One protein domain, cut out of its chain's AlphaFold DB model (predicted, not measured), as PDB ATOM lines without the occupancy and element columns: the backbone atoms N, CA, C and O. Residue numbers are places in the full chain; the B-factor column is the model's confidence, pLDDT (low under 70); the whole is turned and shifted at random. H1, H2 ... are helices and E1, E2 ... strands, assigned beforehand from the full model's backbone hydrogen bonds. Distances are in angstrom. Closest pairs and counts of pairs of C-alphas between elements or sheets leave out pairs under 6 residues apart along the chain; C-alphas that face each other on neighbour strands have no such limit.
ATOM      1  N   THR A 226      20.114  34.282  42.265       97.94
ATOM      2  CA  THR A 226      21.103  33.905  41.242       97.94
ATOM      3  C   THR A 226      20.929  34.659  39.930       97.94
ATOM      4  O   THR A 226      21.829  34.655  39.094       97.94
ATOM      5  N   GLU A 227      19.775  35.294  39.730       98.38
ATOM      6  CA  GLU A 227      19.463  36.068  38.533       98.38
ATOM      7  C   GLU A 227      19.003  37.478  38.901       98.38
ATOM      8  O   GLU A 227      18.459  37.714  39.980       98.38
ATOM      9  N   TYR A 228      19.181  38.411  37.973       98.06
ATOM     10  CA  TYR A 228      18.635  39.758  38.046       98.06
ATOM     11  C   TYR A 228      18.135  40.251  36.683       98.06
ATOM     12  O   TYR A 228      18.470  39.702  35.636       98.06
ATOM     13  N   MET A 229      17.310  41.289  36.687       97.75
ATOM     14  CA  MET A 229      16.932  42.018  35.483       97.75
ATOM     15  C   MET A 229      16.899  43.512  35.767       97.75
ATOM     16  O   MET A 229      16.626  43.946  36.890       97.75
ATOM     17  N   ASN A 230      17.158  44.315  34.738       97.75
ATOM     18  CA  ASN A 230      17.040  45.758  34.857       97.75
ATOM     19  C   ASN A 230      15.572  46.198  34.861       97.75
ATOM     20  O   ASN A 230      14.792  45.798  34.001       97.75
ATOM     21  N   VAL A 231      15.225  47.096  35.777       96.38
ATOM     22  CA  VAL A 231      13.900  47.706  35.872       96.38
ATOM     23  C   VAL A 231      14.026  49.210  35.655       96.38
ATOM     24  O   VAL A 231      14.789  49.902  36.332       96.38
ATOM     25  N   LEU A 232      13.252  49.719  34.697       95.38
ATOM     26  CA  LEU A 232      13.122  51.149  34.429       95.38
ATOM     27  C   LEU A 232      12.095  51.755  35.394       95.38
ATOM     28  O   LEU A 232      11.028  51.174  35.607       95.38
ATOM     29  N   GLY A 233      12.382  52.913  35.987       89.56
ATOM     30  CA  GLY A 233      11.356  53.658  36.703       89.56
ATOM     31  C   GLY A 233      10.397  54.366  35.754       89.56
ATOM     32  O   GLY A 233      10.769  54.800  34.660       89.56
ATOM     33  N   ALA A 234       9.138  54.445  36.181       88.75
ATOM     34  CA  ALA A 234       8.092  55.135  35.446       88.75
ATOM     35  C   ALA A 234       8.321  56.650  35.524       88.75
ATOM     36  O   ALA A 234       8.506  57.189  36.613       88.75
ATOM     37  N   GLY A 235       8.302  57.327  34.373       88.19
ATOM     38  CA  GLY A 235       8.511  58.777  34.295       88.19
ATOM     39  C   GLY A 235       9.955  59.236  34.532       88.19
ATOM     40  O   GLY A 235      10.184  60.429  34.696       88.19
ATOM     41  N   GLU A 236      10.923  58.316  34.563       92.31
ATOM     42  CA  GLU A 236      12.349  58.642  34.649       92.31
ATOM     43  C   GLU A 236      12.975  58.763  33.254       92.31
ATOM     44  O   GLU A 236      12.642  58.001  32.343       92.31
ATOM     45  N   ASP A 237      13.938  59.675  33.113       93.50
ATOM     46  CA  ASP A 237      14.742  59.791  31.898       93.50
ATOM     47  C   ASP A 237      15.800  58.684  31.834       93.50
ATOM     48  O   ASP A 237      16.632  58.518  32.732       93.50
ATOM     49  N   HIS A 238      15.813  57.959  30.717       95.44
ATOM     50  CA  HIS A 238      16.737  56.854  30.471       95.44
ATOM     51  C   HIS A 238      17.660  57.169  29.296       95.44
ATOM     52  O   HIS A 238      17.256  57.775  28.304       95.44
ATOM     53  N   CYS A 239      18.922  56.738  29.379       96.44
ATOM     54  CA  CYS A 239      19.826  56.864  28.234       96.44
ATOM     55  C   CYS A 239      19.375  55.975  27.065       96.44
ATOM     56  O   CYS A 239      18.720  54.957  27.272       96.44
ATOM     57  N   THR A 240      19.772  56.343  25.844       95.94
ATOM     58  CA  THR A 240      19.433  55.638  24.594       95.94
ATOM     59  C   THR A 240      20.687  55.262  23.791       95.94
ATOM     60  O   THR A 240      21.746  55.883  23.937       95.94
ATOM     61  N   GLY A 241      20.580  54.259  22.915       94.56
ATOM     62  CA  GLY A 241      21.673  53.755  22.066       94.56
ATOM     63  C   GLY A 241      22.366  52.515  22.641       94.56
ATOM     64  O   GLY A 241      21.777  51.814  23.454       94.56
ATOM     65  N   GLY A 242      23.605  52.247  22.222       93.94
ATOM     66  CA  GLY A 242      24.384  51.116  22.739       93.94
ATOM     67  C   GLY A 242      24.765  51.272  24.216       93.94
ATOM     68  O   GLY A 242      25.051  52.383  24.677       93.94
ATOM     69  N   ASN A 243      24.773  50.155  24.940       93.38
ATOM     70  CA  ASN A 243      24.953  50.051  26.385       93.38
ATOM     71  C   ASN A 243      23.981  50.948  27.182       93.38
ATOM     72  O   ASN A 243      24.359  51.621  28.154       93.38
ATOM     73  N   SER A 244      22.731  51.031  26.718       96.75
ATOM     74  CA  SER A 244      21.700  51.897  27.299       96.75
ATOM     75  C   SER A 244      20.781  51.180  28.284       96.75
ATOM     76  O   SER A 244      20.743  49.955  28.352       96.75
ATOM     77  N   CYS A 245      20.007  51.943  29.063       97.56
ATOM     78  CA  CYS A 245      19.061  51.350  30.006       97.56
ATOM     79  C   CYS A 245      18.006  50.465  29.313       97.56
ATOM     80  O   CYS A 245      17.821  49.347  29.785       97.56
ATOM     81  N   PRO A 246      17.346  50.887  28.209       97.56
ATOM     82  CA  PRO A 246      16.382  50.036  27.512       97.56
ATOM     83  C   PRO A 246      17.001  48.766  26.923       97.56
ATOM     84  O   PRO A 246      16.368  47.717  26.963       97.56
ATOM     85  N   GLU A 247      18.238  48.836  26.423       97.56
ATOM     86  CA  GLU A 247      18.946  47.666  25.891       97.56
ATOM     87  C   GLU A 247      19.221  46.633  26.988       97.56
ATOM     88  O   GLU A 247      18.901  45.461  26.819       97.56
ATOM     89  N   VAL A 248      19.722  47.073  28.147       97.88
ATOM     90  CA  VAL A 248      19.938  46.186  29.302       97.88
ATOM     91  C   VAL A 248      18.604  45.633  29.831       97.88
ATOM     92  O   VAL A 248      18.547  44.482  30.247       97.88
ATOM     93  N   THR A 249      17.511  46.405  29.789       98.19
ATOM     94  CA  THR A 249      16.162  45.906  30.131       98.19
ATOM     95  C   THR A 249      15.685  44.819  29.172       98.19
ATOM     96  O   THR A 249      15.107  43.829  29.616       98.19
ATOM     97  N   ALA A 250      15.930  44.974  27.870       97.81
ATOM     98  CA  ALA A 250      15.494  44.019  26.853       97.81
ATOM     99  C   ALA A 250      16.154  42.635  26.995       97.81
ATOM    100  O   ALA A 250      15.619  41.654  26.486       97.81
ATOM    101  N   MET A 251      17.276  42.539  27.716       98.06
ATOM    102  CA  MET A 251      17.941  41.267  28.022       98.06
ATOM    103  C   MET A 251      17.149  40.393  29.013       98.06
ATOM    104  O   MET A 251      17.412  39.196  29.104       98.06
ATOM    105  N   GLY A 252      16.181  40.954  29.746       98.12
ATOM    106  CA  GLY A 252      15.364  40.211  30.707       98.12
ATOM    107  C   GLY A 252      16.163  39.672  31.899       98.12
ATOM    108  O   GLY A 252      17.113  40.303  32.362       98.12
ATOM    109  N   TRP A 253      15.745  38.514  32.415       98.19
ATOM    110  CA  TRP A 253      16.435  37.818  33.502       98.19
ATOM    111  C   TRP A 253      17.767  37.249  33.026       98.19
ATOM    112  O   TRP A 253      17.814  36.510  32.045       98.19
ATOM    113  N   GLN A 254      18.833  37.583  33.741       98.31
ATOM    114  CA  GLN A 254      20.196  37.162  33.448       98.31
ATOM    115  C   GLN A 254      20.908  36.738  34.736       98.31
ATOM    116  O   GLN A 254      20.532  37.216  35.808       98.31
ATOM    117  N   PRO A 255      21.949  35.889  34.670       97.50
ATOM    118  CA  PRO A 255      22.739  35.553  35.852       97.50
ATOM    119  C   PRO A 255      23.322  36.805  36.524       97.50
ATOM    120  O   PRO A 255      23.766  37.732  35.844       97.50
ATOM    121  N   VAL A 256      23.342  36.847  37.859       95.38
ATOM    122  CA  VAL A 256      23.931  37.979  38.594       95.38
ATOM    123  C   VAL A 256      25.392  38.166  38.172       95.38
ATOM    124  O   VAL A 256      26.188  37.231  38.187       95.38
ATOM    125  N   GLY A 257      25.742  39.396  37.794       93.12
ATOM    126  CA  GLY A 257      27.086  39.781  37.358       93.12
ATOM    127  C   GLY A 257      27.288  39.863  35.842       93.12
ATOM    128  O   GLY A 257      28.343  40.328  35.420       93.12
ATOM    129  N   THR A 258      26.309  39.472  35.017       96.44
ATOM    130  CA  THR A 258      26.455  39.480  33.547       96.44
ATOM    131  C   THR A 258      25.930  40.742  32.860       96.44
ATOM    132  O   THR A 258      26.395  41.083  31.774       96.44
ATOM    133  N   LEU A 259      24.982  41.463  33.468       97.00
ATOM    134  CA  LEU A 259      24.447  42.714  32.927       97.00
ATOM    135  C   LEU A 259      25.384  43.886  33.225       97.00
ATOM    136  O   LEU A 259      25.980  43.960  34.303       97.00
ATOM    137  N   THR A 260      25.426  44.875  32.322       96.69
ATOM    138  CA  THR A 260      26.159  46.122  32.576       96.69
ATOM    139  C   THR A 260      25.678  46.767  33.885       96.69
ATOM    140  O   THR A 260      24.491  47.126  33.995       96.69
ATOM    141  N   PRO A 261      26.585  46.998  34.857       95.81
ATOM    142  CA  PRO A 261      26.223  47.555  36.152       95.81
ATOM    143  C   PRO A 261      25.533  48.919  36.052       95.81
ATOM    144  O   PRO A 261      25.928  49.788  35.268       95.81
ATOM    145  N   ILE A 262      24.533  49.144  36.907       95.50
ATOM    146  CA  ILE A 262      23.976  50.482  37.139       95.50
ATOM    147  C   ILE A 262      25.116  51.401  37.600       95.50
ATOM    148  O   ILE A 262      25.937  51.023  38.432       95.50
ATOM    149  N   GLY A 263      25.212  52.594  37.010       91.94
ATOM    150  CA  GLY A 263      26.355  53.493  37.209       91.94
ATOM    151  C   GLY A 263      27.454  53.380  36.143       91.94
ATOM    152  O   GLY A 263      28.252  54.302  36.019       91.94
ATOM    153  N   SER A 264      27.476  52.297  35.353       93.94
ATOM    154  CA  SER A 264      28.488  52.031  34.302       93.94
ATOM    155  C   SER A 264      27.905  51.964  32.881       93.94
ATOM    156  O   SER A 264      28.591  51.609  31.925       93.94
ATOM    157  N   ARG A 265      26.617  52.282  32.736       94.94
ATOM    158  CA  ARG A 265      25.913  52.389  31.446       94.94
ATOM    159  C   ARG A 265      26.179  53.746  30.805       94.94
ATOM    160  O   ARG A 265      26.816  54.599  31.410       94.94
ATOM    161  N   LYS A 266      25.607  54.020  29.632       95.56
ATOM    162  CA  LYS A 266      25.773  55.319  28.953       95.56
ATOM    163  C   LYS A 266      25.349  56.544  29.788       95.56
ATOM    164  O   LYS A 266      25.927  57.616  29.637       95.56
ATOM    165  N   CYS A 267      24.369  56.411  30.687       94.81
ATOM    166  CA  CYS A 267      24.004  57.464  31.652       94.81
ATOM    167  C   CYS A 267      24.966  57.588  32.850       94.81
ATOM    168  O   CYS A 267      24.839  58.531  33.632       94.81
ATOM    169  N   MET A 268      25.930  56.676  32.990       93.94
ATOM    170  CA  MET A 268      26.949  56.651  34.040       93.94
ATOM    171  C   MET A 268      26.309  56.761  35.436       93.94
ATOM    172  O   MET A 268      25.281  56.136  35.710       93.94
ATOM    173  N   SER A 269      26.870  57.602  36.306       93.38
ATOM    174  CA  SER A 269      26.380  57.907  37.655       93.38
ATOM    175  C   SER A 269      24.944  58.456  37.709       93.38
ATOM    176  O   SER A 269      24.326  58.458  38.771       93.38
ATOM    177  N   ASN A 270      24.391  58.933  36.589       92.38
ATOM    178  CA  ASN A 270      23.023  59.458  36.527       92.38
ATOM    179  C   ASN A 270      21.976  58.370  36.234       92.38
ATOM    180  O   ASN A 270      20.815  58.694  36.013       92.38
ATOM    181  N   CYS A 271      22.363  57.094  36.193       94.44
ATOM    182  CA  CYS A 271      21.421  55.992  36.020       94.44
ATOM    183  C   CYS A 271      20.433  55.922  37.197       94.44
ATOM    184  O   CYS A 271      20.860  55.830  38.347       94.44
ATOM    185  N   LEU A 272      19.132  55.953  36.896       92.81
ATOM    186  CA  LEU A 272      18.039  55.839  37.874       92.81
ATOM    187  C   LEU A 272      17.372  54.458  37.878       92.81
ATOM    188  O   LEU A 272      16.447  54.215  38.645       92.81
ATOM    189  N   CYS A 273      17.847  53.544  37.028       95.00
ATOM    190  CA  CYS A 273      17.331  52.184  37.002       95.00
ATOM    191  C   CYS A 273      17.587  51.457  38.320       95.00
ATOM    192  O   CYS A 273      18.413  51.869  39.130       95.00
ATOM    193  N   ARG A 274      16.913  50.320  38.474       94.94
ATOM    194  CA  ARG A 274      17.058  49.414  39.613       94.94
ATOM    195  C   ARG A 274      17.141  47.966  39.145       94.94
ATOM    196  O   ARG A 274      16.855  47.671  37.984       94.94
ATOM    197  N   TRP A 275      17.530  47.079  40.046       96.25
ATOM    198  CA  TRP A 275      17.516  45.640  39.811       96.25
ATOM    199  C   TRP A 275      16.251  45.026  40.398       96.25
ATOM    200  O   TRP A 275      15.846  45.396  41.494       96.25
ATOM    201  N   ALA A 276      15.658  44.078  39.679       96.25
ATOM    202  CA  ALA A 276      14.866  43.022  40.294       96.25
ATOM    203  C   ALA A 276      15.722  41.754  40.318       96.25
ATOM    204  O   ALA A 276      16.503  41.537  39.393       96.25
ATOM    205  N   TYR A 277      15.579  40.924  41.343       97.19
ATOM    206  CA  TYR A 277      16.343  39.696  41.543       97.19
ATOM    207  C   TYR A 277      15.416  38.495  41.586       97.19
ATOM    208  O   TYR A 277      14.275  38.604  42.029       97.19
ATOM    209  N   ARG A 278      15.910  37.341  41.151       97.88
ATOM    210  CA  ARG A 278      15.171  36.084  41.182       97.88
ATOM    211  C   ARG A 278      16.051  34.963  41.711       97.88
ATOM    212  O   ARG A 278      17.200  34.798  41.299       97.88
ATOM    213  N   ASN A 279      15.500  34.192  42.640       97.56
ATOM    214  CA  ASN A 279      16.066  32.911  43.020       97.56
ATOM    215  C   ASN A 279      15.615  31.887  41.970       97.56
ATOM    216  O   ASN A 279      14.428  31.583  41.867       97.56
ATOM    217  N   SER A 280      16.550  31.391  41.156       96.12
ATOM    218  CA  SER A 280      16.226  30.483  40.043       96.12
ATOM    219  C   SER A 280      15.701  29.115  40.497       96.12
ATOM    220  O   SER A 280      15.046  28.430  39.715       96.12
ATOM    221  N   VAL A 281      15.950  28.730  41.753       96.31
ATOM    222  CA  VAL A 281      15.505  27.454  42.330       96.31
ATOM    223  C   VAL A 281      14.089  27.570  42.884       96.31
ATOM    224  O   VAL A 281      13.253  26.710  42.617       96.31
ATOM    225  N   THR A 282      13.806  28.623  43.656       96.25
ATOM    226  CA  THR A 282      12.499  28.794  44.318       96.25
ATOM    227  C   THR A 282      11.491  29.574  43.478       96.25
ATOM    228  O   THR A 282      10.296  29.532  43.756       96.25
ATOM    229  N   GLY A 283      11.953  30.312  42.465       95.44
ATOM    230  CA  GLY A 283      11.135  31.243  41.690       95.44
ATOM    231  C   GLY A 283      10.791  32.539  42.432       95.44
ATOM    232  O   GLY A 283      10.082  33.376  41.875       95.44
ATOM    233  N   GLU A 284      11.280  32.734  43.663       94.00
ATOM    234  CA  GLU A 284      11.042  33.957  44.432       94.00
ATOM    235  C   GLU A 284      11.646  35.174  43.720       94.00
ATOM    236  O   GLU A 284      12.804  35.144  43.294       94.00
ATOM    237  N   VAL A 285      10.871  36.260  43.628       93.62
ATOM    238  CA  VAL A 285      11.288  37.520  43.006       93.62
ATOM    239  C   VAL A 285      11.369  38.642  44.042       93.62
ATOM    240  O   VAL A 285      10.422  38.899  44.786       93.62
ATOM    241  N   TRP A 286      12.495  39.350  44.035       89.56
ATOM    242  CA  TRP A 286      12.743  40.580  44.776       89.56
ATOM    243  C   TRP A 286      12.758  41.775  43.813       89.56
ATOM    244  O   TRP A 286      13.335  41.681  42.734       89.56
ATOM    245  N   TYR A 287      12.135  42.889  44.191       87.25
ATOM    246  CA  TYR A 287      12.062  44.119  43.383       87.25
ATOM    247  C   TYR A 287      12.786  45.287  44.050       87.25
ATOM    248  O   TYR A 287      13.122  45.147  45.245       87.25
TER     249      TYR A 287
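Overview. This is residues 226 to 287 of the 287 residues of an uncharacterized protein of Gammaproteobacteria bacterium (UniProt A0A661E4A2). There is little regular structure here: a two-stranded antiparallel ribbon, E1 with E2, has one short helix, H1, packed on E1, and long loops make most of the rest. The 62 printed residues hold E1, H1, E2 in that order, a mixed class with only 16 residues in named elements. The whole is compact, radius of gyration of the C-alphas 11.6 A, spanning 33 by 23 by 18 A.

Along the chain. Find C-alpha 227 at (19.463, 36.068, 38.533); from there E1, residues 227 to 231, runs 13.2 A. E2, residues 274 to 278, runs 13.6 A to C-alpha 278 at (15.171, 36.084, 41.182). H1, residues 245 to 250, covers 8.7 A.

Arrangement. Look across E1 and E2, antiparallel at 148 degrees: N 229 and O 276 are within hydrogen-bond range at 2.8 A. Residues 227 to 228 of E1 also pair with 254 to 255, antiparallel. The closest C-alphas of E1 and H1, Asn 230 and Thr 249, are 4.8 A apart. In H1 every O i to N i+4 pair is within hydrogen-bond range.

Size, cuts and confidence. The C-alphas farthest apart, Gly 241 and Thr 282, are 34.7 A apart. The printed part has no cut; both links are long, 13 and 23 residues. No printed residue is under pLDDT 70.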